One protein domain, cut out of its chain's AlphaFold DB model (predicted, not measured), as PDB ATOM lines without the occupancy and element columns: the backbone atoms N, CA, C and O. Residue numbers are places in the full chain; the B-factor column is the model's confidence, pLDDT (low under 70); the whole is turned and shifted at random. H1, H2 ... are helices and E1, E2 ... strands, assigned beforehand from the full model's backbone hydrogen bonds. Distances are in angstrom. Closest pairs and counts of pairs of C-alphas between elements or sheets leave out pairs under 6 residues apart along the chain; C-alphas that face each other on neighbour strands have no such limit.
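Overview. This is residues 2 to 203 of the 582 residues of an uncharacterized protein of Colletotrichum orbiculare (strain 104-T / ATCC 96160 / CBS 514.97 / LARS 414 / MAFF 240422) (UniProt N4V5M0). Amid long loops and little regular structure, six antiparallel strands make a small closed barrel, with helix H1 packed along its outside. The printed part has 202 residues, 67 in named elements, ordered E1 E2 E3 E4 H1 E5 E6; the class is mixed. Round the ring run E1 E2 E3 E4 E6 E5. It is compact, radius of gyration of the C-alphas 17.8 A, spanning 49 by 46 by 35 A.

Arrangement. E1, residues 9 to 14, E2, 56 to 65, E3, 71 to 79, and E4, 106 to 111, form a meander, successive antiparallel neighbours; N 10 and O 58 are 2.8 A apart, N 59 and O 76 2.8 A, N 73 and O 109 2.9 A. H1, residues 130 to 149, with every O i to N i+4 pair within hydrogen-bond range, lies over E5, 174 to 181, and E6, 195 to 202, at height 9.3 A over the sheet; its closest C-alphas to E5 are Ser 142 and Thr 177, 6.4 A. N 179 and O 13 are 2.8 A apart where E5 neighbours E1.

Along the chain. E1 begins at C-alpha 9 (-5.710, -16.094, -58.526); E6 ends at C-alpha 202 (-13.675, 0.349, -54.781). H1 measures 28.0 A, E6 22.7 A.

Size, cuts and confidence. The printed part has no cut. The link E2 to E3 is tight, the others long. pLDDT is under 70 in 66 residues, among them 151 to 162.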
ATOM      1  N   ALA A   2       6.950 -12.545 -52.185       59.00
ATOM      2  CA  ALA A   2       5.655 -11.972 -51.790       59.00
ATOM      3  C   ALA A   2       4.579 -13.072 -51.791       59.00
ATOM      4  O   ALA A   2       4.496 -13.823 -52.758       59.00
ATOM      5  N   ALA A   3       3.783 -13.189 -50.725       71.81
ATOM      6  CA  ALA A   3       2.746 -14.226 -50.621       71.81
ATOM      7  C   ALA A   3       1.633 -14.068 -51.675       71.81
ATOM      8  O   ALA A   3       1.011 -15.052 -52.075       71.81
ATOM      9  N   TYR A   4       1.434 -12.844 -52.165       87.81
ATOM     10  CA  TYR A   4       0.441 -12.476 -53.172       87.81
ATOM     11  C   TYR A   4       1.142 -11.862 -54.400       87.81
ATOM     12  O   TYR A   4       1.144 -10.641 -54.560       87.81
ATOM     13  N   PRO A   5       1.839 -12.668 -55.226       89.62
ATOM     14  CA  PRO A   5       2.508 -12.162 -56.419       89.62
ATOM     15  C   PRO A   5       1.495 -11.803 -57.525       89.62
ATOM     16  O   PRO A   5       0.417 -12.400 -57.571       89.62
ATOM     17  N   PRO A   6       1.847 -10.878 -58.441       93.50
ATOM     18  CA  PRO A   6       1.077 -10.626 -59.660       93.50
ATOM     19  C   PRO A   6       0.731 -11.912 -60.425       93.50
ATOM     20  O   PRO A   6       1.558 -12.820 -60.515       93.50
ATOM     21  N   GLY A   7      -0.481 -11.981 -60.974       90.69
ATOM     22  CA  GLY A   7      -1.032 -13.135 -61.687       90.69
ATOM     23  C   GLY A   7      -1.584 -14.245 -60.784       90.69
ATOM     24  O   GLY A   7      -2.166 -15.206 -61.284       90.69
ATOM     25  N   ARG A   8      -1.427 -14.156 -59.453       90.88
ATOM     26  CA  ARG A   8      -2.022 -15.134 -58.533       90.88
ATOM     27  C   ARG A   8      -3.538 -14.957 -58.492       90.88
ATOM     28  O   ARG A   8      -4.022 -13.880 -58.155       90.88
ATOM     29  N   GLN A   9      -4.269 -16.037 -58.750       91.94
ATOM     30  CA  GLN A   9      -5.710 -16.094 -58.526       91.94
ATOM     31  C   GLN A   9      -6.013 -16.403 -57.059       91.94
ATOM     32  O   GLN A   9      -5.349 -17.233 -56.430       91.94
ATOM     33  N   LEU A  10      -7.002 -15.699 -56.522       91.38
ATOM     34  CA  LEU A  10      -7.513 -15.843 -55.170       91.38
ATOM     35  C   LEU A  10      -8.973 -16.273 -55.273       91.38
ATOM     36  O   LEU A  10      -9.802 -15.560 -55.839       91.38
ATOM     37  N   GLU A  11      -9.252 -17.455 -54.737       90.38
ATOM     38  CA  GLU A  11     -10.601 -17.987 -54.583       90.38
ATOM     39  C   GLU A  11     -11.223 -17.387 -53.324       90.38
ATOM     40  O   GLU A  11     -10.609 -17.400 -52.251       90.38
ATOM     41  N   LEU A  12     -12.422 -16.836 -53.480       90.06
ATOM     42  CA  LEU A  12     -13.127 -16.106 -52.442       90.06
ATOM     43  C   LEU A  12     -14.370 -16.873 -52.009       90.06
ATOM     44  O   LEU A  12     -15.143 -17.358 -52.835       90.06
ATOM     45  N   ARG A  13     -14.569 -16.925 -50.696       88.56
ATOM     46  CA  ARG A  13     -15.796 -17.415 -50.057       88.56
ATOM     47  C   ARG A  13     -16.381 -16.312 -49.209       88.56
ATOM     48  O   ARG A  13     -15.613 -15.594 -48.558       88.56
ATOM     49  N   LEU A  14     -17.695 -16.142 -49.216       86.75
ATOM     50  CA  LEU A  14     -18.299 -15.063 -48.459       86.75
ATOM     51  C   LEU A  14     -18.042 -15.279 -46.968       86.75
ATOM     52  O   LEU A  14     -18.369 -16.316 -46.391       86.75
ATOM     53  N   HIS A  15     -17.482 -14.267 -46.310       86.50
ATOM     54  CA  HIS A  15     -17.469 -14.239 -44.859       86.50
ATOM     55  C   HIS A  15     -18.822 -13.674 -44.415       86.50
ATOM     56  O   HIS A  15     -18.975 -12.467 -44.233       86.50
ATOM     57  N   ALA A  16     -19.833 -14.538 -44.291       76.38
ATOM     58  CA  ALA A  16     -21.196 -14.105 -43.965       76.38
ATOM     59  C   ALA A  16     -21.305 -13.549 -42.529       76.38
ATOM     60  O   ALA A  16     -21.986 -12.544 -42.277       76.38
ATOM     61  N   ASN A  17     -20.562 -14.160 -41.600       76.75
ATOM     62  CA  ASN A  17     -20.607 -13.870 -40.165       76.75
ATOM     63  C   ASN A  17     -19.253 -13.441 -39.551       76.75
ATOM     64  O   ASN A  17     -18.826 -14.065 -38.580       76.75
ATOM     65  N   PRO A  18     -18.585 -12.377 -40.053       80.75
ATOM     66  CA  PRO A  18     -17.455 -11.769 -39.375       80.75
ATOM     67  C   PRO A  18     -17.777 -11.502 -37.913       80.75
ATOM     68  O   PRO A  18     -18.901 -11.110 -37.577       80.75
ATOM     69  N   SER A  19     -16.779 -11.702 -37.058       83.12
ATOM     70  CA  SER A  19     -16.868 -11.360 -35.647       83.12
ATOM     71  C   SER A  19     -17.347  -9.923 -35.450       83.12
ATOM     72  O   SER A  19     -17.051  -9.016 -36.232       83.12
ATOM     73  N   ARG A  20     -18.099  -9.714 -34.364       88.31
ATOM     74  CA  ARG A  20     -18.360  -8.361 -33.869       88.31
ATOM     75  C   ARG A  20     -17.016  -7.686 -33.581       88.31
ATOM     76  O   ARG A  20     -16.109  -8.382 -33.124       88.31
ATOM     77  N   PRO A  21     -16.887  -6.375 -33.826       90.56
ATOM     78  CA  PRO A  21     -15.635  -5.679 -33.594       90.56
ATOM     79  C   PRO A  21     -15.252  -5.743 -32.111       90.56
ATOM     80  O   PRO A  21     -16.116  -5.684 -31.231       90.56
ATOM     81  N   TYR A  22     -13.960  -5.921 -31.842       87.88
ATOM     82  CA  TYR A  22     -13.415  -6.122 -30.500       87.88
ATOM     83  C   TYR A  22     -11.979  -5.581 -30.405       87.88
ATOM     84  O   TYR A  22     -11.342  -5.300 -31.415       87.88
ATOM     85  N   GLY A  23     -11.449  -5.427 -29.191       79.81
ATOM     86  CA  GLY A  23     -10.041  -5.090 -28.942       79.81
ATOM     87  C   GLY A  23      -9.641  -3.624 -29.149       79.81
ATOM     88  O   GLY A  23      -8.480  -3.295 -28.901       79.81
ATOM     89  N   ALA A  24     -10.569  -2.749 -29.549       78.19
ATOM     90  CA  ALA A  24     -10.402  -1.292 -29.478       78.19
ATOM     91  C   ALA A  24     -10.959  -0.737 -28.156       78.19
ATOM     92  O   ALA A  24     -11.698  -1.430 -27.457       78.19
ATOM     93  N   PHE A  25     -10.618   0.513 -27.822       74.81
ATOM     94  CA  PHE A  25     -10.934   1.127 -26.526       74.81
ATOM     95  C   PHE A  25     -12.423   1.032 -26.155       74.81
ATOM     96  O   PHE A  25     -12.736   0.672 -25.021       74.81
ATOM     97  N   ASP A  26     -13.341   1.274 -27.093       82.06
ATOM     98  CA  ASP A  26     -14.784   1.239 -26.825       82.06
ATOM     99  C   ASP A  26     -15.469  -0.105 -27.099       82.06
ATOM    100  O   ASP A  26     -16.627  -0.312 -26.708       82.06
ATOM    101  N   TYR A  27     -14.740  -1.062 -27.669       86.81
ATOM    102  CA  TYR A  27     -15.226  -2.420 -27.876       86.81
ATOM    103  C   TYR A  27     -14.857  -3.354 -26.712       86.81
ATOM    104  O   TYR A  27     -13.980  -3.050 -25.898       86.81
ATOM    105  N   PRO A  28     -15.526  -4.513 -26.587       84.62
ATOM    106  CA  PRO A  28     -15.091  -5.564 -25.673       84.62
ATOM    107  C   PRO A  28     -13.662  -6.031 -25.986       84.62
ATOM    108  O   PRO A  28     -13.251  -6.061 -27.146       84.62
ATOM    109  N   TRP A  29     -12.905  -6.419 -24.961       81.81
ATOM    110  CA  TRP A  29     -11.589  -7.037 -25.148       81.81
ATOM    111  C   TRP A  29     -11.723  -8.471 -25.692       81.81
ATOM    112  O   TRP A  29     -12.756  -9.101 -25.466       81.81
ATOM    113  N   PRO A  30     -10.717  -8.991 -26.422       76.00
ATOM    114  CA  PRO A  30     -10.741 -10.373 -26.884       76.00
ATOM    115  C   PRO A  30     -10.728 -11.371 -25.729       76.00
ATOM    116  O   PRO A  30      -9.915 -11.243 -24.819       76.00
ATOM    117  N   ASP A  31     -11.532 -12.427 -25.855       69.75
ATOM    118  CA  ASP A  31     -11.399 -13.634 -25.036       69.75
ATOM    119  C   ASP A  31     -10.306 -14.546 -25.626       69.75
ATOM    120  O   ASP A  31     -10.296 -14.798 -26.838       69.75
ATOM    121  N   ASP A  32      -9.399 -15.068 -24.795       62.81
ATOM    122  CA  ASP A  32      -8.179 -15.790 -25.215       62.81
ATOM    123  C   ASP A  32      -8.414 -17.196 -25.823       62.81
ATOM    124  O   ASP A  32      -7.464 -17.886 -26.187       62.81
ATOM    125  N   GLU A  33      -9.662 -17.647 -25.970       62.66
ATOM    126  CA  GLU A  33      -9.982 -19.053 -26.282       62.66
ATOM    127  C   GLU A  33      -9.943 -19.440 -27.778       62.66
ATOM    128  O   GLU A  33     -10.097 -20.615 -28.105       62.66
ATOM    129  N   HIS A  34      -9.747 -18.501 -28.713       70.81
ATOM    130  CA  HIS A  34      -9.896 -18.784 -30.155       70.81
ATOM    131  C   HIS A  34      -8.557 -19.022 -30.873       70.81
ATOM    132  O   HIS A  34      -7.679 -18.155 -30.873       70.81
ATOM    133  N   ASP A  35      -8.421 -20.161 -31.568       73.06
ATOM    134  CA  ASP A  35      -7.258 -20.432 -32.426       73.06
ATOM    135  C   ASP A  35      -7.370 -19.721 -33.785       73.06
ATOM    136  O   ASP A  35      -7.851 -20.259 -34.781       73.06
ATOM    137  N   LEU A  36      -6.856 -18.494 -33.826       81.38
ATOM    138  CA  LEU A  36      -6.848 -17.624 -35.007       81.38
ATOM    139  C   LEU A  36      -5.835 -18.037 -36.090       81.38
ATOM    140  O   LEU A  36      -5.668 -17.340 -37.093       81.38
ATOM    141  N   ARG A  37      -5.094 -19.139 -35.902       72.50
ATOM    142  CA  ARG A  37      -4.096 -19.595 -36.886       72.50
ATOM    143  C   ARG A  37      -4.737 -20.251 -38.104       72.50
ATOM    144  O   ARG A  37      -4.118 -20.262 -39.166       72.50
ATOM    145  N   LEU A  38      -5.938 -20.806 -37.944       72.12
ATOM    146  CA  LEU A  38      -6.683 -21.482 -39.012       72.12
ATOM    147  C   LEU A  38      -7.563 -20.517 -39.815       72.12
ATOM    148  O   LEU A  38      -7.813 -20.750 -40.997       72.12
ATOM    149  N   GLY A  39      -7.986 -19.419 -39.195       76.62
ATOM    150  CA  GLY A  39      -8.794 -18.383 -39.819       76.62
ATOM    151  C   GLY A  39      -9.260 -17.326 -38.818       76.62
ATOM    152  O   GLY A  39      -9.040 -17.487 -37.615       76.62
ATOM    153  N   PRO A  40      -9.877 -16.238 -39.308       80.62
ATOM    154  CA  PRO A  40     -10.501 -15.233 -38.451       80.62
ATOM    155  C   PRO A  40     -11.678 -15.812 -37.646       80.62
ATOM    156  O   PRO A  40     -12.198 -16.887 -37.962       80.62
ATOM    157  N   ARG A  41     -12.134 -15.098 -36.608       80.75
ATOM    158  CA  ARG A  41     -13.338 -15.503 -35.854       80.75
ATOM    159  C   ARG A  41     -14.579 -15.486 -36.748       80.75
ATOM    160  O   ARG A  41     -14.705 -14.645 -37.632       80.75
ATOM    161  N   GLY A  42     -15.523 -16.382 -36.456       66.50
ATOM    162  CA  GLY A  42     -16.769 -16.522 -37.222       66.50
ATOM    163  C   GLY A  42     -16.684 -17.514 -38.384       66.50
ATOM    164  O   GLY A  42     -17.708 -17.853 -38.975       66.50
ATOM    165  N   VAL A  43     -15.493 -18.054 -38.667       70.56
ATOM    166  CA  VAL A  43     -15.325 -19.173 -39.597       70.56
ATOM    167  C   VAL A  43     -15.773 -20.463 -38.908       70.56
ATOM    168  O   VAL A  43     -15.069 -20.995 -38.051       70.56
ATOM    169  N   SER A  44     -16.947 -20.982 -39.283       56.38
ATOM    170  CA  SER A  44     -17.316 -22.363 -38.956       56.38
ATOM    171  C   SER A  44     -16.492 -23.287 -39.845       56.38
ATOM    172  O   SER A  44     -16.762 -23.426 -41.036       56.38
ATOM    173  N   ILE A  45     -15.441 -23.884 -39.286       54.19
ATOM    174  CA  ILE A  45     -14.610 -24.885 -39.963       54.19
ATOM    175  C   ILE A  45     -15.350 -26.237 -39.904       54.19
ATOM    176  O   ILE A  45     -14.801 -27.237 -39.449       54.19
ATOM    177  N   ASP A  46     -16.622 -26.284 -40.306       48.44
ATOM    178  CA  ASP A  46     -17.313 -27.560 -40.489       48.44
ATOM    179  C   ASP A  46     -16.901 -28.115 -41.859       48.44
ATOM    180  O   ASP A  46     -17.528 -27.899 -42.890       48.44
ATOM    181  N   LEU A  47     -15.730 -28.759 -41.888       47.56
ATOM    182  CA  LEU A  47     -15.034 -29.266 -43.084       47.56
ATOM    183  C   LEU A  47     -15.746 -30.456 -43.762       47.56
ATOM    184  O   LEU A  47     -15.132 -31.164 -44.571       47.56
ATOM    185  N   THR A  48     -16.999 -30.724 -43.391       43.09
ATOM    186  CA  THR A  48     -17.715 -31.968 -43.689       43.09
ATOM    187  C   THR A  48     -18.758 -31.839 -44.800       43.09
ATOM    188  O   THR A  48     -19.100 -32.861 -45.391       43.09
ATOM    189  N   SER A  49     -19.198 -30.628 -45.162       43.78
ATOM    190  CA  SER A  49     -20.121 -30.397 -46.280       43.78
ATOM    191  C   SER A  49     -19.386 -30.055 -47.588       43.78
ATOM    192  O   SER A  49     -18.345 -29.395 -47.614       43.78
ATOM    193  N   ASP A  50     -19.953 -30.506 -48.707       44.00
ATOM    194  CA  ASP A  50     -19.525 -30.228 -50.086       44.00
ATOM    195  C   ASP A  50     -19.756 -28.759 -50.527       44.00
ATOM    196  O   ASP A  50     -19.765 -28.453 -51.715       44.00
ATOM    197  N   GLU A  51     -19.867 -27.810 -49.592       48.91
ATOM    198  CA  GLU A  51     -20.029 -26.359 -49.823       48.91
ATOM    199  C   GLU A  51     -18.692 -25.695 -50.220       48.91
ATOM    200  O   GLU A  51     -18.277 -24.654 -49.713       48.91
ATOM    201  N   ARG A  52     -17.935 -26.372 -51.086       53.75
ATOM    202  CA  ARG A  52     -16.514 -26.112 -51.356       53.75
ATOM    203  C   ARG A  52     -16.255 -25.090 -52.455       53.75
ATOM    204  O   ARG A  52     -15.085 -24.748 -52.664       53.75
ATOM    205  N   GLU A  53     -17.280 -24.630 -53.157       62.53
ATOM    206  CA  GLU A  53     -17.099 -23.810 -54.350       62.53
ATOM    207  C   GLU A  53     -16.779 -22.356 -53.988       62.53
ATOM    208  O   GLU A  53     -17.374 -21.761 -53.092       62.53
ATOM    209  N   ALA A  54     -15.765 -21.805 -54.654       61.19
ATOM    210  CA  ALA A  54     -15.471 -20.385 -54.573       61.19
ATOM    211  C   ALA A  54     -16.636 -19.616 -55.202       61.19
ATOM    212  O   ALA A  54     -16.994 -19.861 -56.353       61.19
ATOM    213  N   GLU A  55     -17.207 -18.679 -54.456       83.00
ATOM    214  CA  GLU A  55     -18.298 -17.835 -54.940       83.00
ATOM    215  C   GLU A  55     -17.782 -16.783 -55.927       83.00
ATOM    216  O   GLU A  55     -18.490 -16.390 -56.848       83.00
ATOM    217  N   ALA A  56     -16.531 -16.345 -55.760       87.88
ATOM    218  CA  ALA A  56     -15.889 -15.376 -56.636       87.88
ATOM    219  C   ALA A  56     -14.393 -15.671 -56.805       87.88
ATOM    220  O   ALA A  56     -13.753 -16.301 -55.959       87.88
ATOM    221  N   VAL A  57     -13.817 -15.180 -57.903       90.56
ATOM    222  CA  VAL A  57     -12.388 -15.309 -58.207       90.56
ATOM    223  C   VAL A  57     -11.837 -13.962 -58.645       90.56
ATOM    224  O   VAL A  57     -12.351 -13.322 -59.568       90.56
ATOM    225  N   ILE A  58     -10.745 -13.552 -58.006       92.88
ATOM    226  CA  ILE A  58      -9.998 -12.345 -58.362       92.88
ATOM    227  C   ILE A  58      -8.543 -12.689 -58.663       92.88
ATOM    228  O   ILE A  58      -7.976 -13.617 -58.093       92.88
ATOM    229  N   GLU A  59      -7.915 -11.927 -59.548       93.38
ATOM    230  CA  GLU A  59      -6.500 -12.063 -59.885       93.38
ATOM    231  C   GLU A  59      -5.720 -10.857 -59.368       93.38
ATOM    232  O   GLU A  59      -6.087  -9.711 -59.632       93.38
ATOM    233  N   VAL A  60      -4.623 -11.099 -58.654       94.69
ATOM    234  CA  VAL A  60      -3.737 -10.034 -58.178       94.69
ATOM    235  C   VAL A  60      -3.024  -9.402 -59.370       94.69
ATOM    236  O   VAL A  60      -2.202 -10.042 -60.016       94.69
ATOM    237  N   VAL A  61      -3.275  -8.121 -59.631       94.25
ATOM    238  CA  VAL A  61      -2.559  -7.354 -60.661       94.25
ATOM    239  C   VAL A  61      -1.216  -6.902 -60.108       94.25
ATOM    240  O   VAL A  61      -0.169  -7.117 -60.715       94.25
ATOM    241  N   ARG A  62      -1.243  -6.271 -58.933       93.56
ATOM    242  CA  ARG A  62      -0.051  -5.834 -58.205       93.56
ATOM    243  C   ARG A  62      -0.388  -5.525 -56.749       93.56
ATOM    244  O   ARG A  62      -1.504  -5.092 -56.463       93.56
ATOM    245  N   PRO A  63       0.570  -5.660 -55.826       91.44
ATOM    246  CA  PRO A  63       0.417  -5.062 -54.514       91.44
ATOM    247  C   PRO A  63       0.451  -3.527 -54.595       91.44
ATOM    248  O   PRO A  63       1.267  -2.954 -55.320       91.44
ATOM    249  N   LEU A  64      -0.415  -2.875 -53.822       87.31
ATOM    250  CA  LEU A  64      -0.397  -1.433 -53.565       87.31
ATOM    251  C   LEU A  64       0.394  -1.125 -52.287       87.31
ATOM    252  O   LEU A  64       1.247  -0.244 -52.290       87.31
ATOM    253  N   VAL A  65       0.178  -1.909 -51.223       81.38
ATOM    254  CA  VAL A  65       0.903  -1.792 -49.949       81.38
ATOM    255  C   VAL A  65       1.333  -3.178 -49.473       81.38
ATOM    256  O   VAL A  65       0.509  -4.083 -49.360       81.38
ATOM    257  N   VAL A  66       2.635  -3.334 -49.196       63.12
ATOM    258  CA  VAL A  66       3.274  -4.603 -48.757       63.12
ATOM    259  C   VAL A  66       3.994  -4.459 -47.407       63.12
ATOM    260  O   VAL A  66       4.747  -5.332 -46.987       63.12
ATOM    261  N   LYS A  67       3.854  -3.308 -46.742       64.19
ATOM    262  CA  LYS A  67       4.514  -3.039 -45.454       64.19
ATOM    263  C   LYS A  67       3.626  -3.510 -44.288       64.19
ATOM    264  O   LYS A  67       2.642  -4.208 -44.511       64.19
ATOM    265  N   SER A  68       4.038  -3.192 -43.060       67.75
ATOM    266  CA  SER A  68       3.373  -3.526 -41.792       67.75
ATOM    267  C   SER A  68       1.841  -3.463 -41.848       67.75
ATOM    268  O   SER A  68       1.294  -2.484 -42.349       67.75
ATOM    269  N   GLY A  69       1.165  -4.455 -41.262       85.44
ATOM    270  CA  GLY A  69      -0.299  -4.547 -41.217       85.44
ATOM    271  C   GLY A  69      -0.924  -5.315 -42.389       85.44
ATOM    272  O   GLY A  69      -0.350  -6.286 -42.896       85.44
ATOM    273  N   ALA A  70      -2.137  -4.913 -42.785       89.94
ATOM    274  CA  ALA A  70      -2.895  -5.565 -43.852       89.94
ATOM    275  C   ALA A  70      -2.231  -5.344 -45.219       89.94
ATOM    276  O   ALA A  70      -1.735  -4.260 -45.523       89.94
ATOM    277  N   GLN A  71      -2.244  -6.375 -46.062       92.38
ATOM    278  CA  GLN A  71      -1.706  -6.293 -47.418       92.38
ATOM    279  C   GLN A  71      -2.775  -5.713 -48.341       92.38
ATOM    280  O   GLN A  71      -3.878  -6.250 -48.407       92.38
ATOM    281  N   ILE A  72      -2.464  -4.635 -49.058       93.94
ATOM    282  CA  ILE A  72      -3.416  -3.985 -49.966       93.94
ATOM    283  C   ILE A  72      -3.048  -4.369 -51.393       93.94
ATOM    284  O   ILE A  72      -1.935  -4.092 -51.846       93.94
ATOM    285  N   LEU A  73      -3.971  -5.015 -52.096       95.19
ATOM    286  CA  LEU A  73      -3.763  -5.578 -53.426       95.19
ATOM    287  C   LEU A  73      -4.716  -4.919 -54.425       95.19
ATOM    288  O   LEU A  73      -5.910  -4.816 -54.162       95.19
ATOM    289  N   LEU A  74      -4.193  -4.513 -55.583       94.88
ATOM    290  CA  LEU A  74      -5.015  -4.200 -56.748       94.88
ATOM    291  C   LEU A  74      -5.325  -5.508 -57.464       94.88
ATOM    292  O   LEU A  74      -4.402  -6.224 -57.868       94.88
ATOM    293  N   CYS A  75      -6.606  -5.798 -57.647       95.19
ATOM    294  CA  CYS A  75      -7.065  -7.057 -58.206       95.19
ATOM    295  C   CYS A  75      -7.990  -6.828 -59.397       95.19
ATOM    296  O   CYS A  75      -8.742  -5.859 -59.434       95.19
ATOM    297  N   LYS A  76      -7.944  -7.747 -60.357       92.94
ATOM    298  CA  LYS A  76      -8.883  -7.841 -61.469       92.94
ATOM    299  C   LYS A  76      -9.952  -8.878 -61.135       92.94
ATOM    300  O   LYS A  76      -9.620  -9.974 -60.687       92.94
ATOM    301  N   VAL A  77     -11.214  -8.557 -61.385       91.31
ATOM    302  CA  VAL A  77     -12.325  -9.508 -61.275       91.31
ATOM    303  C   VAL A  77     -12.235 -10.519 -62.420       91.31
ATOM    304  O   VAL A  77     -12.204 -10.131 -63.589       91.31
ATOM    305  N   ILE A  78     -12.159 -11.809 -62.084       89.81
ATOM    306  CA  ILE A  78     -12.186 -12.924 -63.046       89.81
ATOM    307  C   ILE A  78     -13.578 -13.551 -63.073       89.81
ATOM    308  O   ILE A  78     -14.125 -13.797 -64.144       89.81
ATOM    309  N   GLN A  79     -14.152 -13.762 -61.890       87.38
ATOM    310  CA  GLN A  79     -15.498 -14.280 -61.690       87.38
ATOM    311  C   GLN A  79     -16.151 -13.511 -60.539       87.38
ATOM    312  O   GLN A  79     -15.615 -13.488 -59.430       87.38
ATOM    313  N   ALA A  80     -17.280 -12.863 -60.819       85.06
ATOM    314  CA  ALA A  80     -18.116 -12.203 -59.819       85.06
ATOM    315  C   ALA A  80     -19.076 -13.221 -59.167       85.06
ATOM    316  O   ALA A  80     -19.369 -14.243 -59.798       85.06
ATOM    317  N   PRO A  81     -19.572 -12.956 -57.944       84.00
ATOM    318  CA  PRO A  81     -20.555 -13.823 -57.303       84.00
ATOM    319  C   PRO A  81     -21.866 -13.877 -58.091       84.00
ATOM    320  O   PRO A  81     -22.303 -12.875 -58.658       84.00
ATOM    321  N   SER A  82     -22.492 -15.057 -58.116       73.31
ATOM    322  CA  SER A  82     -23.741 -15.310 -58.851       73.31
ATOM    323  C   SER A  82     -24.967 -14.627 -58.234       73.31
ATOM    324  O   SER A  82     -25.946 -14.395 -58.936       73.31
ATOM    325  N   ASP A  83     -24.930 -14.329 -56.933       68.19
ATOM    326  CA  ASP A  83     -26.034 -13.707 -56.197       68.19
ATOM    327  C   ASP A  83     -25.855 -12.179 -56.158       68.19
ATOM    328  O   ASP A  83     -25.169 -11.634 -55.293       68.19
ATOM    329  N   SER A  84     -26.408 -11.485 -57.157       58.72
ATOM    330  CA  SER A  84     -26.217 -10.040 -57.352       58.72
ATOM    331  C   SER A  84     -26.941  -9.166 -56.331       58.72
ATOM    332  O   SER A  84     -26.563  -8.009 -56.161       58.72
ATOM    333  N   ASP A  85     -27.964  -9.688 -55.656       63.97
ATOM    334  CA  ASP A  85     -28.897  -8.864 -54.878       63.97
ATOM    335  C   ASP A  85     -28.369  -8.552 -53.469       63.97
ATOM    336  O   ASP A  85     -28.802  -7.594 -52.826       63.97
ATOM    337  N   GLN A  86     -27.393  -9.332 -52.992       66.25
ATOM    338  CA  GLN A  86     -26.781  -9.155 -51.672       66.25
ATOM    339  C   GLN A  86     -25.603  -8.168 -51.666       66.25
ATOM    340  O   GLN A  86     -25.174  -7.723 -50.596       66.25
ATOM    341  N   PHE A  87     -25.072  -7.811 -52.839       74.31
ATOM    342  CA  PHE A  87     -23.828  -7.053 -52.970       74.31
ATOM    343  C   PHE A  87     -23.987  -5.813 -53.847       74.31
ATOM    344  O   PHE A  87     -24.891  -5.697 -54.669       74.31
ATOM    345  N   ALA A  88     -23.062  -4.861 -53.706       80.69
ATOM    346  CA  ALA A  88     -22.886  -3.852 -54.742       80.69
ATOM    347  C   ALA A  88     -22.505  -4.529 -56.066       80.69
ATOM    348  O   ALA A  88     -21.753  -5.504 -56.066       80.69
ATOM    349  N   ALA A  89     -22.958  -3.976 -57.192       82.19
ATOM    350  CA  ALA A  89     -22.550  -4.449 -58.509       82.19
ATOM    351  C   ALA A  89     -21.018  -4.399 -58.649       82.19
ATOM    352  O   ALA A  89     -20.404  -3.337 -58.510       82.19
ATOM    353  N   TRP A  90     -20.405  -5.554 -58.914       84.69
ATOM    354  CA  TRP A  90     -18.957  -5.671 -59.068       84.69
ATOM    355  C   TRP A  90     -18.478  -4.998 -60.365       84.69
ATOM    356  O   TRP A  90     -19.176  -5.048 -61.386       84.69
ATOM    357  N   PRO A  91     -17.274  -4.398 -60.374       80.19
ATOM    358  CA  PRO A  91     -16.739  -3.747 -61.562       80.19
ATOM    359  C   PRO A  91     -16.494  -4.776 -62.672       80.19
ATOM    360  O   PRO A  91     -15.880  -5.820 -62.455       80.19
ATOM    361  N   GLY A  92     -16.970  -4.477 -63.883       69.00
ATOM    362  CA  GLY A  92     -16.862  -5.374 -65.038       69.00
ATOM    363  C   GLY A  92     -17.908  -6.494 -65.104       69.00
ATOM    364  O   GLY A  92     -17.859  -7.280 -66.050       69.00
ATOM    365  N   ALA A  93     -18.861  -6.569 -64.166       59.88
ATOM    366  CA  ALA A  93     -20.004  -7.470 -64.296       59.88
ATOM    367  C   ALA A  93     -20.838  -7.102 -65.540       59.88
ATOM    368  O   ALA A  93     -21.119  -5.927 -65.793       59.88
ATOM    369  N   ILE A  94     -21.207  -8.106 -66.342       51.53
ATOM    370  CA  ILE A  94     -22.095  -7.922 -67.495       51.53
ATOM    371  C   ILE A  94     -23.475  -7.575 -66.934       51.53
ATOM    372  O   ILE A  94     -24.078  -8.380 -66.231       51.53
ATOM    373  N   THR A  95     -23.961  -6.366 -67.210       51.22
ATOM    374  CA  THR A  95     -25.330  -5.979 -66.834       51.22
ATOM    375  C   THR A  95     -26.348  -6.806 -67.629       51.22
ATOM    376  O   THR A  95     -26.020  -7.319 -68.699       51.22
ATOM    377  N   GLU A  96     -27.604  -6.887 -67.176       43.38
ATOM    378  CA  GLU A  96     -28.701  -7.580 -67.889       43.38
ATOM    379  C   GLU A  96     -28.857  -7.144 -69.363       43.38
ATOM    380  O   GLU A  96     -29.391  -7.877 -70.191       43.38
ATOM    381  N   SER A  97     -28.334  -5.965 -69.718       44.59
ATOM    382  CA  SER A  97     -28.293  -5.439 -71.087       44.59
ATOM    383  C   SER A  97     -27.220  -6.065 -72.000       44.59
ATOM    384  O   SER A  97     -27.106  -5.681 -73.164       44.59
ATOM    385  N   GLY A  98     -26.412  -7.008 -71.502       40.50
ATOM    386  CA  GLY A  98     -25.352  -7.679 -72.263       40.50
ATOM    387  C   GLY A  98     -24.149  -6.790 -72.604       40.50
ATOM    388  O   GLY A  98     -23.228  -7.233 -73.289       40.50
ATOM    389  N   GLN A  99     -24.127  -5.542 -72.129       39.50
ATOM    390  CA  GLN A  99     -23.007  -4.624 -72.303       39.50
ATOM    391  C   GLN A  99     -22.070  -4.725 -71.097       39.50
ATOM    392  O   GLN A  99     -22.446  -4.409 -69.965       39.50
ATOM    393  N   SER A 100     -20.825  -5.147 -71.340       44.12
ATOM    394  CA  SER A 100     -19.720  -4.808 -70.444       44.12
ATOM    395  C   SER A 100     -19.545  -3.296 -70.524       44.12
ATOM    396  O   SER A 100     -19.349  -2.780 -71.625       44.12
ATOM    397  N   ASN A 101     -19.582  -2.581 -69.405       42.91
ATOM    398  CA  ASN A 101     -19.512  -1.116 -69.405       42.91
ATOM    399  C   ASN A 101     -18.204  -0.520 -69.976       42.91
ATOM    400  O   ASN A 101     -18.023   0.689 -69.924       42.91
ATOM    401  N   GLY A 102     -17.259  -1.322 -70.482       44.44
ATOM    402  CA  GLY A 102     -15.923  -0.862 -70.883       44.44
ATOM    403  C   GLY A 102     -15.070  -0.374 -69.705       44.44
ATOM    404  O   GLY A 102     -13.893  -0.074 -69.889       44.44
ATOM    405  N   ASP A 103     -15.657  -0.330 -68.506       54.00
ATOM    406  CA  ASP A 103     -15.040   0.131 -67.278       54.00
ATOM    407  C   ASP A 103     -14.014  -0.906 -66.780       54.00
ATOM    408  O   ASP A 103     -14.225  -2.122 -66.910       54.00
ATOM    409  N   PRO A 104     -12.892  -0.451 -66.203       56.84
ATOM    410  CA  PRO A 104     -11.883  -1.340 -65.652       56.84
ATOM    411  C   PRO A 104     -12.484  -2.289 -64.606       56.84
ATOM    412  O   PRO A 104     -13.085  -1.855 -63.627       56.84
ATOM    413  N   SER A 105     -12.275  -3.596 -64.778       79.44
ATOM    414  CA  SER A 105     -12.741  -4.649 -63.858       79.44
ATOM    415  C   SER A 105     -11.861  -4.755 -62.604       79.44
ATOM    416  O   SER A 105     -11.491  -5.857 -62.199       79.44
ATOM    417  N   TYR A 106     -11.433  -3.619 -62.045       90.06
ATOM    418  CA  TYR A 106     -10.497  -3.572 -60.924       90.06
ATOM    419  C   TYR A 106     -11.195  -3.255 -59.606       90.06
ATOM    420  O   TYR A 106     -12.065  -2.393 -59.538       90.06
ATOM    421  N   LEU A 107     -10.749  -3.922 -58.547       93.44
ATOM    422  CA  LEU A 107     -11.113  -3.638 -57.165       93.44
ATOM    423  C   LEU A 107      -9.877  -3.731 -56.270       93.44
ATOM    424  O   LEU A 107      -8.822  -4.225 -56.685       93.44
ATOM    425  N   VAL A 108     -10.007  -3.273 -55.031       95.31
ATOM    426  CA  VAL A 108      -8.968  -3.405 -54.009       95.31
ATOM    427  C   VAL A 108      -9.338  -4.522 -53.046       95.31
ATOM    428  O   VAL A 108     -10.443  -4.547 -52.509       95.31
ATOM    429  N   ALA A 109      -8.389  -5.425 -52.801       96.25
ATOM    430  CA  ALA A 109      -8.472  -6.417 -51.738       96.25
ATOM    431  C   ALA A 109      -7.526  -6.033 -50.598       96.25
ATOM    432  O   ALA A 109      -6.304  -6.017 -50.775       96.25
ATOM    433  N   LYS A 110      -8.083  -5.738 -49.421       96.00
ATOM    434  CA  LYS A 110      -7.312  -5.548 -48.186       96.00
ATOM    435  C   LYS A 110      -7.296  -6.864 -47.419       96.00
ATOM    436  O   LYS A 110      -8.344  -7.339 -46.985       96.00
ATOM    437  N   VAL A 111      -6.131  -7.496 -47.323       94.69
ATOM    438  CA  VAL A 111      -5.947  -8.873 -46.843       94.69
ATOM    439  C   VAL A 111      -5.281  -8.879 -45.468       94.69
ATOM    440  O   VAL A 111      -4.162  -8.388 -45.302       94.69
ATOM    441  N   PHE A 112      -5.937  -9.495 -44.486       92.94
ATOM    442  CA  PHE A 112      -5.516  -9.526 -43.081       92.94
ATOM    443  C   PHE A 112      -4.763 -10.821 -42.755       92.94
ATOM    444  O   PHE A 112      -5.156 -11.617 -41.904       92.94
ATOM    445  N   ASP A 113      -3.673 -11.070 -43.482       90.56
ATOM    446  CA  ASP A 113      -2.880 -12.290 -43.319       90.56
ATOM    447  C   ASP A 113      -1.957 -12.202 -42.100       90.56
ATOM    448  O   ASP A 113      -0.890 -11.593 -42.176       90.56
ATOM    449  N   TYR A 114      -2.308 -12.874 -41.001       86.75
ATOM    450  CA  TYR A 114      -1.526 -12.845 -39.759       86.75
ATOM    451  C   TYR A 114      -0.046 -13.242 -39.904       86.75
ATOM    452  O   TYR A 114       0.778 -12.823 -39.089       86.75
ATOM    453  N   LYS A 115       0.318 -14.056 -40.911       86.56
ATOM    454  CA  LYS A 115       1.722 -14.450 -41.150       86.56
ATOM    455  C   LYS A 115       2.545 -13.306 -41.741       86.56
ATOM    456  O   LYS A 115       3.765 -13.307 -41.610       86.56
ATOM    457  N   LEU A 116       1.883 -12.359 -42.399       85.94
ATOM    458  CA  LEU A 116       2.482 -11.162 -42.997       85.94
ATOM    459  C   LEU A 116       2.179  -9.904 -42.178       85.94
ATOM    460  O   LEU A 116       2.791  -8.863 -42.397       85.94
ATOM    461  N   TYR A 117       1.258 -10.011 -41.225       84.00
ATOM    462  CA  TYR A 117       0.837  -8.933 -40.354       84.00
ATOM    463  C   TYR A 117       1.928  -8.633 -39.330       84.00
ATOM    464  O   TYR A 117       2.002  -9.260 -38.279       84.00
ATOM    465  N   SER A 118       2.803  -7.678 -39.622       72.56
ATOM    466  CA  SER A 118       3.685  -7.096 -38.613       72.56
ATOM    467  C   SER A 118       3.163  -5.711 -38.262       72.56
ATOM    468  O   SER A 118       3.316  -4.788 -39.044       72.56
ATOM    469  N   LYS A 119       2.525  -5.517 -37.105       65.38
ATOM    470  CA  LYS A 119       2.456  -4.162 -36.533       65.38
ATOM    471  C   LYS A 119       3.791  -3.914 -35.828       65.38
ATOM    472  O   LYS A 119       4.305  -4.823 -35.170       65.38
ATOM    473  N   SER A 120       4.383  -2.727 -36.014       55.66
ATOM    474  CA  SER A 120       5.514  -2.301 -35.179       55.66
ATOM    475  C   SER A 120       5.065  -2.470 -33.734       55.66
ATOM    476  O   SER A 120       4.043  -1.906 -33.346       55.66
ATOM    477  N   ARG A 121       5.759  -3.314 -32.965       50.62
ATOM    478  CA  ARG A 121       5.539  -3.396 -31.523       50.62
ATOM    479  C   ARG A 121       6.139  -2.138 -30.918       50.62
ATOM    480  O   ARG A 121       7.259  -2.166 -30.417       50.62
ATOM    481  N   ASP A 122       5.407  -1.040 -30.996       51.31
ATOM    482  CA  ASP A 122       5.719   0.109 -30.163       51.31
ATOM    483  C   ASP A 122       5.534  -0.317 -28.703       51.31
ATOM    484  O   ASP A 122       4.724  -1.196 -28.404       51.31
ATOM    485  N   VAL A 123       6.285   0.288 -27.779       44.94
ATOM    486  CA  VAL A 123       6.298  -0.070 -26.343       44.94
ATOM    487  C   VAL A 123       4.896  -0.003 -25.704       44.94
ATOM    488  O   VAL A 123       4.653  -0.616 -24.669       44.94
ATOM    489  N   LEU A 124       3.962   0.701 -26.352       50.50
ATOM    490  CA  LEU A 124       2.567   0.878 -25.947       50.50
ATOM    491  C   LEU A 124       1.580  -0.069 -26.654       50.50
ATOM    492  O   LEU A 124       0.385  -0.018 -26.374       50.50
ATOM    493  N   SER A 125       2.043  -0.919 -27.573       56.00
ATOM    494  CA  SER A 125       1.174  -1.887 -28.241       56.00
ATOM    495  C   SER A 125       0.738  -2.960 -27.240       56.00
ATOM    496  O   SER A 125       1.600  -3.555 -26.584       56.00
ATOM    497  N   PRO A 126      -0.569  -3.259 -27.132       61.41
ATOM    498  CA  PRO A 126      -1.047  -4.358 -26.306       61.41
ATOM    499  C   PRO A 126      -0.308  -5.666 -26.647       61.41
ATOM    500  O   PRO A 126       0.079  -5.860 -27.805       61.41
ATOM    501  N   PRO A 127      -0.126  -6.594 -25.689       72.19
ATOM    502  CA  PRO A 127       0.675  -7.810 -25.863       72.19
ATOM    503  C   PRO A 127      -0.015  -8.879 -26.736       72.19
ATOM    504  O   PRO A 127       0.125 -10.076 -26.503       72.19
ATOM    505  N   PHE A 128      -0.766  -8.466 -27.753       78.06
ATOM    506  CA  PHE A 128      -1.509  -9.353 -28.631       78.06
ATOM    507  C   PHE A 128      -0.613 -10.000 -29.690       78.06
ATOM    508  O   PHE A 128       0.414  -9.463 -30.123       78.06
ATOM    509  N   SER A 129      -1.012 -11.202 -30.105       84.00
ATOM    510  CA  SER A 129      -0.381 -11.893 -31.227       84.00
ATOM    511  C   SER A 129      -0.722 -11.193 -32.548       84.00
ATOM    512  O   SER A 129      -1.759 -10.542 -32.664       84.00
ATOM    513  N   ASN A 130       0.103 -11.380 -33.582       85.88
ATOM    514  CA  ASN A 130      -0.196 -10.853 -34.920       85.88
ATOM    515  C   ASN A 130      -1.528 -11.383 -35.476       85.88
ATOM    516  O   ASN A 130      -2.196 -10.675 -36.219       85.88
ATOM    517  N   ALA A 131      -1.928 -12.603 -35.097       87.00
ATOM    518  CA  ALA A 131      -3.222 -13.170 -35.471       87.00
ATOM    519  C   ALA A 131      -4.380 -12.443 -34.791       87.00
ATOM    520  O   ALA A 131      -5.340 -12.069 -35.453       87.00
ATOM    521  N   THR A 132      -4.238 -12.154 -33.499       87.06
ATOM    522  CA  THR A 132      -5.210 -11.358 -32.743       87.06
ATOM    523  C   THR A 132      -5.339  -9.948 -33.312       87.06
ATOM    524  O   THR A 132      -6.454  -9.479 -33.482       87.06
ATOM    525  N   LEU A 133      -4.225  -9.284 -33.642       87.25
ATOM    526  CA  LEU A 133      -4.244  -7.937 -34.225       87.25
ATOM    527  C   LEU A 133      -4.876  -7.917 -35.621       87.25
ATOM    528  O   LEU A 133      -5.690  -7.044 -35.900       87.25
ATOM    529  N   ALA A 134      -4.540  -8.887 -36.476       89.62
ATOM    530  CA  ALA A 134      -5.137  -9.004 -37.804       89.62
ATOM    531  C   ALA A 134      -6.659  -9.222 -37.733       89.62
ATOM    532  O   ALA A 134      -7.390  -8.606 -38.504       89.62
ATOM    533  N   ASP A 135      -7.131 -10.056 -36.799       90.50
ATOM    534  CA  ASP A 135      -8.563 -10.315 -36.598       90.50
ATOM    535  C   ASP A 135      -9.290  -9.109 -35.971       90.50
ATOM    536  O   ASP A 135     -10.389  -8.777 -36.409       90.50
ATOM    537  N   ILE A 136      -8.653  -8.380 -35.039       89.19
ATOM    538  CA  ILE A 136      -9.163  -7.094 -34.520       89.19
ATOM    539  C   ILE A 136      -9.391  -6.122 -35.678       89.19
ATOM    540  O   ILE A 136     -10.514  -5.666 -35.883       89.19
ATOM    541  N   ASP A 137      -8.349  -5.849 -36.466       91.19
ATOM    542  CA  ASP A 137      -8.416  -4.849 -37.530       91.19
ATOM    543  C   ASP A 137      -9.431  -5.254 -38.620       91.19
ATOM    544  O   ASP A 137     -10.196  -4.410 -39.091       91.19
ATOM    545  N   LEU A 138      -9.507  -6.550 -38.963       93.69
ATOM    546  CA  LEU A 138     -10.528  -7.097 -39.865       93.69
ATOM    547  C   LEU A 138     -11.945  -6.893 -39.314       93.69
ATOM    548  O   LEU A 138     -12.830  -6.473 -40.058       93.69
ATOM    549  N   SER A 139     -12.172  -7.217 -38.037       92.75
ATOM    550  CA  SER A 139     -13.495  -7.132 -37.407       92.75
ATOM    551  C   SER A 139     -13.997  -5.687 -37.337       92.75
ATOM    552  O   SER A 139     -15.143  -5.421 -37.708       92.75
ATOM    553  N   CYS A 140     -13.127  -4.740 -36.968       92.25
ATOM    554  CA  CYS A 140     -13.428  -3.309 -36.930       92.25
ATOM    555  C   CYS A 140     -13.753  -2.761 -38.322       92.25
ATOM    556  O   CYS A 140     -14.825  -2.189 -38.530       92.25
ATOM    557  N   GLU A 141     -12.873  -2.992 -39.301       93.81
ATOM    558  CA  GLU A 141     -13.064  -2.471 -40.654       93.81
ATOM    559  C   GLU A 141     -14.278  -3.107 -41.342       93.81
ATOM    560  O   GLU A 141     -15.090  -2.407 -41.953       93.81
ATOM    561  N   SER A 142     -14.473  -4.420 -41.184       93.94
ATOM    562  CA  SER A 142     -15.658  -5.098 -41.706       93.94
ATOM    563  C   SER A 142     -16.944  -4.576 -41.069       93.94
ATOM    564  O   SER A 142     -17.947  -4.454 -41.771       93.94
ATOM    565  N   ALA A 143     -16.964  -4.300 -39.762       93.12
ATOM    566  CA  ALA A 143     -18.149  -3.778 -39.087       93.12
ATOM    567  C   ALA A 143     -18.503  -2.370 -39.580       93.12
ATOM    568  O   ALA A 143     -19.673  -2.104 -39.861       93.12
ATOM    569  N   ALA A 144     -17.500  -1.503 -39.743       94.00
ATOM    570  CA  ALA A 144     -17.682  -0.150 -40.256       94.00
ATOM    571  C   ALA A 144     -18.258  -0.153 -41.680       94.00
ATOM    572  O   ALA A 144     -19.312   0.441 -41.914       94.00
ATOM    573  N   TYR A 145     -17.647  -0.895 -42.611       94.06
ATOM    574  CA  TYR A 145     -18.156  -0.986 -43.983       94.06
ATOM    575  C   TYR A 145     -19.552  -1.600 -44.058       94.06
ATOM    576  O   TYR A 145     -20.406  -1.076 -44.770       94.06
ATOM    577  N   ARG A 146     -19.839  -2.662 -43.292       91.31
ATOM    578  CA  ARG A 146     -21.195  -3.236 -43.239       91.31
ATOM    579  C   ARG A 146     -22.210  -2.241 -42.683       91.31
ATOM    580  O   ARG A 146     -23.333  -2.204 -43.171       91.31
ATOM    581  N   GLY A 147     -21.835  -1.443 -41.683       90.88
ATOM    582  CA  GLY A 147     -22.676  -0.373 -41.148       90.88
ATOM    583  C   GLY A 147     -23.011   0.689 -42.197       90.88
ATOM    584  O   GLY A 147     -24.165   1.086 -42.305       90.88
ATOM    585  N   LEU A 148     -22.025   1.086 -43.004       92.19
ATOM    586  CA  LEU A 148     -22.181   2.076 -44.077       92.19
ATOM    587  C   LEU A 148     -22.910   1.523 -45.309       92.19
ATOM    588  O   LEU A 148     -23.576   2.270 -46.021       92.19
ATOM    589  N   PHE A 149     -22.780   0.224 -45.578       89.88
ATOM    590  CA  PHE A 149     -23.415  -0.440 -46.717       89.88
ATOM    591  C   PHE A 149     -24.904  -0.719 -46.489       89.88
ATOM    592  O   PHE A 149     -25.675  -0.738 -47.449       89.88
ATOM    593  N   LYS A 150     -25.320  -0.942 -45.233       83.75
ATOM    594  CA  LYS A 150     -26.729  -1.178 -44.895       83.75
ATOM    595  C   LYS A 150     -27.596  -0.031 -45.432       83.75
ATOM    596  O   LYS A 150     -27.239   1.130 -45.225       83.75
ATOM    597  N   PRO A 151     -28.733  -0.332 -46.084       69.38
ATOM    598  CA  PRO A 151     -29.652   0.709 -46.505       69.38
ATOM    599  C   PRO A 151     -30.112   1.501 -45.285       69.38
ATOM    600  O   PRO A 151     -30.509   0.930 -44.266       69.38
ATOM    601  N   VAL A 152     -30.034   2.816 -45.386       60.56
ATOM    602  CA  VAL A 152     -30.414   3.722 -44.313       60.56
ATOM    603  C   VAL A 152     -31.914   3.950 -44.427       60.56
ATOM    604  O   VAL A 152     -32.395   4.272 -45.498       60.56
ATOM    605  N   GLY A 153     -32.702   3.820 -43.369       48.72
ATOM    606  CA  GLY A 153     -34.060   4.373 -43.370       48.72
ATOM    607  C   GLY A 153     -34.016   5.832 -42.926       48.72
ATOM    608  O   GLY A 153     -33.362   6.130 -41.930       48.72
ATOM    609  N   LYS A 154     -34.740   6.738 -43.592       44.91
ATOM    610  CA  LYS A 154     -35.197   7.947 -42.891       44.91
ATOM    611  C   LYS A 154     -36.234   7.509 -41.864       44.91
ATOM    612  O   LYS A 154     -37.117   6.716 -42.191       44.91
ATOM    613  N   LEU A 155     -36.150   8.027 -40.642       38.84
ATOM    614  CA  LEU A 155     -37.199   7.850 -39.641       38.84
ATOM    615  C   LEU A 155     -38.476   8.543 -40.164       38.84
ATOM    616  O   LEU A 155     -38.630   9.749 -40.015       38.84
ATOM    617  N   GLY A 156     -39.338   7.797 -40.865       44.50
ATOM    618  CA  GLY A 156     -40.587   8.298 -41.459       44.50
ATOM    619  C   GLY A 156     -40.850   7.937 -42.929       44.50
ATOM    620  O   GLY A 156     -41.991   8.072 -43.358       44.50
ATOM    621  N   ASP A 157     -39.866   7.428 -43.684       42.03
ATOM    622  CA  ASP A 157     -40.072   7.002 -45.081       42.03
ATOM    623  C   ASP A 157     -40.118   5.468 -45.201       42.03
ATOM    624  O   ASP A 157     -39.266   4.751 -44.677       42.03
ATOM    625  N   THR A 158     -41.097   4.944 -45.942       35.47
ATOM    626  CA  THR A 158     -41.321   3.502 -46.182       35.47
ATOM    627  C   THR A 158     -40.378   2.881 -47.224       35.47
ATOM    628  O   THR A 158     -40.653   1.789 -47.719       35.47
ATOM    629  N   ALA A 159     -39.281   3.551 -47.589       39.00
ATOM    630  CA  ALA A 159     -38.308   3.056 -48.561       39.00
ATOM    631  C   ALA A 159     -36.869   3.174 -48.020       39.00
ATOM    632  O   ALA A 159     -36.526   4.205 -47.436       39.00
ATOM    633  N   PRO A 160     -36.011   2.155 -48.223       45.16
ATOM    634  CA  PRO A 160     -34.602   2.234 -47.859       45.16
ATOM    635  C   PRO A 160     -33.917   3.367 -48.638       45.16
ATOM    636  O   PRO A 160     -33.798   3.327 -49.863       45.16
ATOM    637  N   THR A 161     -33.482   4.396 -47.918       54.28
ATOM    638  CA  THR A 161     -32.618   5.464 -48.424       54.28
ATOM    639  C   THR A 161     -31.197   4.926 -48.639       54.28
ATOM    640  O   THR A 161     -30.749   3.974 -47.999       54.28
ATOM    641  N   SER A 162     -30.529   5.477 -49.647       68.56
ATOM    642  CA  SER A 162     -29.263   5.011 -50.221       68.56
ATOM    643  C   SER A 162     -28.205   4.566 -49.202       68.56
ATOM    644  O   SER A 162     -27.996   5.229 -48.189       68.56
ATOM    645  N   LYS A 163     -27.461   3.505 -49.536       86.75
ATOM    646  CA  LYS A 163     -26.208   3.132 -48.859       86.75
ATOM    647  C   LYS A 163     -25.198   4.293 -48.842       86.75
ATOM    648  O   LYS A 163     -25.196   5.140 -49.738       86.75
ATOM    649  N   LEU A 164     -24.308   4.292 -47.851       91.56
ATOM    650  CA  LEU A 164     -23.271   5.311 -47.640       91.56
ATOM    651  C   LEU A 164     -21.888   4.902 -48.177       91.56
ATOM    652  O   LEU A 164     -20.894   5.571 -47.896       91.56
ATOM    653  N   THR A 165     -21.816   3.817 -48.945       93.06
ATOM    654  CA  THR A 165     -20.623   3.382 -49.687       93.06
ATOM    655  C   THR A 165     -20.728   3.789 -51.154       93.06
ATOM    656  O   THR A 165     -21.825   3.978 -51.681       93.06
ATOM    657  N   GLY A 166     -19.583   3.934 -51.819       90.81
ATOM    658  CA  GLY A 166     -19.507   4.282 -53.237       90.81
ATOM    659  C   GLY A 166     -19.791   5.758 -53.512       90.81
ATOM    660  O   GLY A 166     -20.134   6.533 -52.619       90.81
ATOM    661  N   HIS A 167     -19.604   6.180 -54.761       88.88
ATOM    662  CA  HIS A 167     -19.837   7.568 -55.159       88.88
ATOM    663  C   HIS A 167     -21.306   7.984 -54.919       88.88
ATOM    664  O   HIS A 167     -22.203   7.236 -55.309       88.88
ATOM    665  N   PRO A 168     -21.585   9.177 -54.350       89.75
ATOM    666  CA  PRO A 168     -20.661  10.278 -54.039       89.75
ATOM    667  C   PRO A 168     -20.138  10.300 -52.590       89.75
ATOM    668  O   PRO A 168     -19.554  11.296 -52.170       89.75
ATOM    669  N   ASN A 169     -20.356   9.238 -51.815       91.88
ATOM    670  CA  ASN A 169     -20.076   9.198 -50.379       91.88
ATOM    671  C   ASN A 169     -18.571   9.172 -50.062       91.88
ATOM    672  O   ASN A 169     -17.746   8.878 -50.928       91.88
ATOM    673  N   LEU A 170     -18.191   9.431 -48.806       94.06
ATOM    674  CA  LEU A 170     -16.783   9.345 -48.389       94.06
ATOM    675  C   LEU A 170     -16.235   7.925 -48.419       94.06
ATOM    676  O   LEU A 170     -15.065   7.744 -48.733       94.06
ATOM    677  N   ALA A 171     -17.050   6.933 -48.068       95.12
ATOM    678  CA  ALA A 171     -16.584   5.559 -48.031       95.12
ATOM    679  C   ALA A 171     -16.496   4.994 -49.460       95.12
ATOM    680  O   ALA A 171     -17.423   5.205 -50.254       95.12
ATOM    681  N   PRO A 172     -15.423   4.260 -49.796       95.12
ATOM    682  CA  PRO A 172     -15.351   3.442 -51.001       95.12
ATOM    683  C   PRO A 172     -16.588   2.554 -51.153       95.12
ATOM    684  O   PRO A 172     -17.197   2.160 -50.157       95.12
ATOM    685  N   GLU A 173     -16.965   2.220 -52.387       93.50
ATOM    686  CA  GLU A 173     -17.941   1.147 -52.617       93.50
ATOM    687  C   GLU A 173     -17.467  -0.144 -51.943       93.50
ATOM    688  O   GLU A 173     -16.304  -0.521 -52.075       93.50
ATOM    689  N   TYR A 174     -18.354  -0.807 -51.205       94.00
ATOM    690  CA  TYR A 174     -18.031  -2.022 -50.466       94.00
ATOM    691  C   TYR A 174     -18.576  -3.239 -51.212       94.00
ATOM    692  O   TYR A 174     -19.771  -3.322 -51.491       94.00
ATOM    693  N   TYR A 175     -17.697  -4.197 -51.506       91.88
ATOM    694  CA  TYR A 175     -18.032  -5.428 -52.233       91.88
ATOM    695  C   TYR A 175     -18.097  -6.658 -51.321       91.88
ATOM    696  O   TYR A 175     -18.135  -7.788 -51.805       91.88
ATOM    697  N   GLY A 176     -18.094  -6.465 -50.000       91.38
ATOM    698  CA  GLY A 176     -18.211  -7.543 -49.023       91.38
ATOM    699  C   GLY A 176     -16.912  -7.877 -48.291       91.38
ATOM    700  O   GLY A 176     -15.817  -7.405 -48.616       91.38
ATOM    701  N   THR A 177     -17.060  -8.719 -47.272       93.25
ATOM    702  CA  THR A 177     -15.958  -9.326 -46.524       93.25
ATOM    703  C   THR A 177     -15.897 -10.794 -46.907       93.25
ATOM    704  O   THR A 177     -16.910 -11.488 -46.895       93.25
ATOM    705  N   TRP A 178     -14.707 -11.265 -47.251       93.19
ATOM    706  CA  TRP A 178     -14.482 -12.564 -47.868       93.19
ATOM    707  C   TRP A 178     -13.374 -13.321 -47.136       93.19
ATOM    708  O   TRP A 178     -12.580 -12.743 -46.391       93.19
ATOM    709  N   LEU A 179     -13.314 -14.626 -47.358       91.56
ATOM    710  CA  LEU A 179     -12.241 -15.510 -46.933       91.56
ATOM    711  C   LEU A 179     -11.453 -15.953 -48.163       91.56
ATOM    712  O   LEU A 179     -12.039 -16.383 -49.155       91.56
ATOM    713  N   ILE A 180     -10.129 -15.876 -48.073       90.50
ATOM    714  CA  ILE A 180      -9.194 -16.404 -49.067       90.50
ATOM    715  C   ILE A 180      -8.625 -17.717 -48.536       90.50
ATOM    716  O   ILE A 180      -8.076 -17.750 -47.432       90.50
ATOM    717  N   ASP A 181      -8.688 -18.775 -49.339       84.19
ATOM    718  CA  ASP A 181      -7.926 -19.998 -49.081       84.19
ATOM    719  C   ASP A 181      -6.474 -19.825 -49.557       84.19
ATOM    720  O   ASP A 181      -6.186 -19.707 -50.752       84.19
ATOM    721  N   VAL A 182      -5.529 -19.772 -48.613       79.56
ATOM    722  CA  VAL A 182      -4.117 -19.504 -48.936       79.56
ATOM    723  C   VAL A 182      -3.316 -20.788 -49.179       79.56
ATOM    724  O   VAL A 182      -2.249 -20.727 -49.801       79.56
ATOM    725  N   GLN A 183      -3.813 -21.942 -48.724       68.69
ATOM    726  CA  GLN A 183      -3.161 -23.247 -48.845       68.69
ATOM    727  C   GLN A 183      -4.097 -24.227 -49.553       68.69
ATOM    728  O   GLN A 183      -4.684 -25.119 -48.944       68.69
ATOM    729  N   LYS A 184      -4.181 -24.087 -50.882       57.75
ATOM    730  CA  LYS A 184      -4.845 -25.070 -51.736       57.75
ATOM    731  C   LYS A 184      -4.137 -26.417 -51.552       57.75
ATOM    732  O   LYS A 184      -2.952 -26.551 -51.852       57.75
ATOM    733  N   ARG A 185      -4.860 -27.371 -50.970       46.66
ATOM    734  CA  ARG A 185      -4.425 -28.715 -50.576       46.66
ATOM    735  C   ARG A 185      -3.551 -29.364 -51.665       46.66
ATOM    736  O   ARG A 185      -4.071 -29.810 -52.684       46.66
ATOM    737  N   ASN A 186      -2.244 -29.495 -51.433       42.00
ATOM    738  CA  ASN A 186      -1.551 -30.663 -51.972       42.00
ATOM    739  C   ASN A 186      -2.082 -31.833 -51.145       42.00
ATOM    740  O   ASN A 186      -1.976 -31.812 -49.921       42.00
ATOM    741  N   HIS A 187      -2.700 -32.818 -51.793       46.72
ATOM    742  CA  HIS A 187      -3.369 -33.947 -51.133       46.72
ATOM    743  C   HIS A 187      -2.482 -34.739 -50.139       46.72
ATOM    744  O   HIS A 187      -3.029 -35.504 -49.350       46.72
ATOM    745  N   ASP A 188      -1.164 -34.501 -50.130       48.53
ATOM    746  CA  ASP A 188      -0.158 -35.182 -49.305       48.53
ATOM    747  C   ASP A 188       0.401 -34.370 -48.116       48.53
ATOM    748  O   ASP A 188       1.193 -34.904 -47.340       48.53
ATOM    749  N   SER A 189       0.045 -33.090 -47.935       50.50
ATOM    750  CA  SER A 189       0.535 -32.321 -46.777       50.50
ATOM    751  C   SER A 189      -0.408 -32.455 -45.583       50.50
ATOM    752  O   SER A 189      -1.588 -32.128 -45.689       50.50
ATOM    753  N   SER A 190       0.125 -32.852 -44.424       56.22
ATOM    754  CA  SER A 190      -0.581 -32.882 -43.132       56.22
ATOM    755  C   SER A 190      -0.930 -31.495 -42.570       56.22
ATOM    756  O   SER A 190      -1.435 -31.405 -41.452       56.22
ATOM    757  N   ASP A 191      -0.613 -30.418 -43.292       58.72
ATOM    758  CA  ASP A 191      -0.850 -29.054 -42.834       58.72
ATOM    759  C   ASP A 191      -2.346 -28.706 -42.925       58.72
ATOM    760  O   ASP A 191      -2.982 -28.962 -43.954       58.72
ATOM    761  N   PRO A 192      -2.927 -28.126 -41.862       64.81
ATOM    762  CA  PRO A 192      -4.332 -27.753 -41.855       64.81
ATOM    763  C   PRO A 192      -4.602 -26.608 -42.840       64.81
ATOM    764  O   PRO A 192      -3.784 -25.701 -43.003       64.81
ATOM    765  N   GLN A 193      -5.773 -26.644 -43.479       71.25
ATOM    766  CA  GLN A 193      -6.243 -25.583 -44.372       71.25
ATOM    767  C   GLN A 193      -6.313 -24.250 -43.620       71.25
ATOM    768  O   GLN A 193      -6.736 -24.202 -42.462       71.25
ATOM    769  N   ARG A 194      -5.891 -23.170 -44.283       82.62
ATOM    770  CA  ARG A 194      -5.766 -21.848 -43.670       82.62
ATOM    771  C   ARG A 194      -6.523 -20.801 -44.467       82.62
ATOM    772  O   ARG A 194      -6.149 -20.494 -45.603       82.62
ATOM    773  N   PHE A 195      -7.498 -20.186 -43.812       86.88
ATOM    774  CA  PHE A 195      -8.268 -19.074 -44.346       86.88
ATOM    775  C   PHE A 195      -7.725 -17.739 -43.850       86.88
ATOM    776  O   PHE A 195      -7.228 -17.616 -42.731       86.88
ATOM    777  N   VAL A 196      -7.816 -16.721 -44.696       90.56
ATOM    778  CA  VAL A 196      -7.454 -15.346 -44.354       90.56
ATOM    779  C   VAL A 196      -8.613 -14.429 -44.707       90.56
ATOM    780  O   VAL A 196      -9.143 -14.506 -45.811       90.56
ATOM    781  N   GLY A 197      -8.998 -13.552 -43.780       93.00
ATOM    782  CA  GLY A 197     -10.042 -12.567 -44.035       93.00
ATOM    783  C   GLY A 197      -9.573 -11.445 -44.959       93.00
ATOM    784  O   GLY A 197      -8.427 -10.988 -44.889       93.00
ATOM    785  N   THR A 198     -10.472 -10.982 -45.818       95.25
ATOM    786  CA  THR A 198     -10.246  -9.840 -46.699       95.25
ATOM    787  C   THR A 198     -11.490  -8.970 -46.820       95.25
ATOM    788  O   THR A 198     -12.613  -9.463 -46.785       95.25
ATOM    789  N   VAL A 199     -11.287  -7.665 -46.967       96.12
ATOM    790  CA  VAL A 199     -12.334  -6.688 -47.281       96.12
ATOM    791  C   VAL A 199     -12.124  -6.241 -48.724       96.12
ATOM    792  O   VAL A 199     -11.019  -5.811 -49.074       96.12
ATOM    793  N   LEU A 200     -13.163  -6.361 -49.553       95.69
ATOM    794  CA  LEU A 200     -13.134  -5.915 -50.946       95.69
ATOM    795  C   LEU A 200     -13.830  -4.564 -51.092       95.69
ATOM    796  O   LEU A 200     -14.938  -4.370 -50.585       95.69
ATOM    797  N   MET A 201     -13.185  -3.636 -51.795       95.19
ATOM    798  CA  MET A 201     -13.659  -2.257 -51.936       95.19
ATOM    799  C   MET A 201     -13.298  -1.627 -53.290       95.19
ATOM    800  O   MET A 201     -12.475  -2.165 -54.036       95.19
ATOM    801  N   GLU A 202     -13.927  -0.491 -53.599       93.75
ATOM    802  CA  GLU A 202     -13.675   0.349 -54.781       93.75
ATOM    803  C   GLU A 202     -12.176   0.610 -54.970       93.75
ATOM    804  O   GLU A 202     -11.466   0.963 -54.023       93.75
ATOM    805  N   TYR A 203     -11.693   0.471 -56.205       93.06
ATOM    806  CA  TYR A 203     -10.372   0.977 -56.553       93.06
ATOM    807  C   TYR A 203     -10.442   2.482 -56.808       93.06
ATOM    808  O   TYR A 203     -11.088   2.938 -57.748       93.06
TER     809      TYR A 203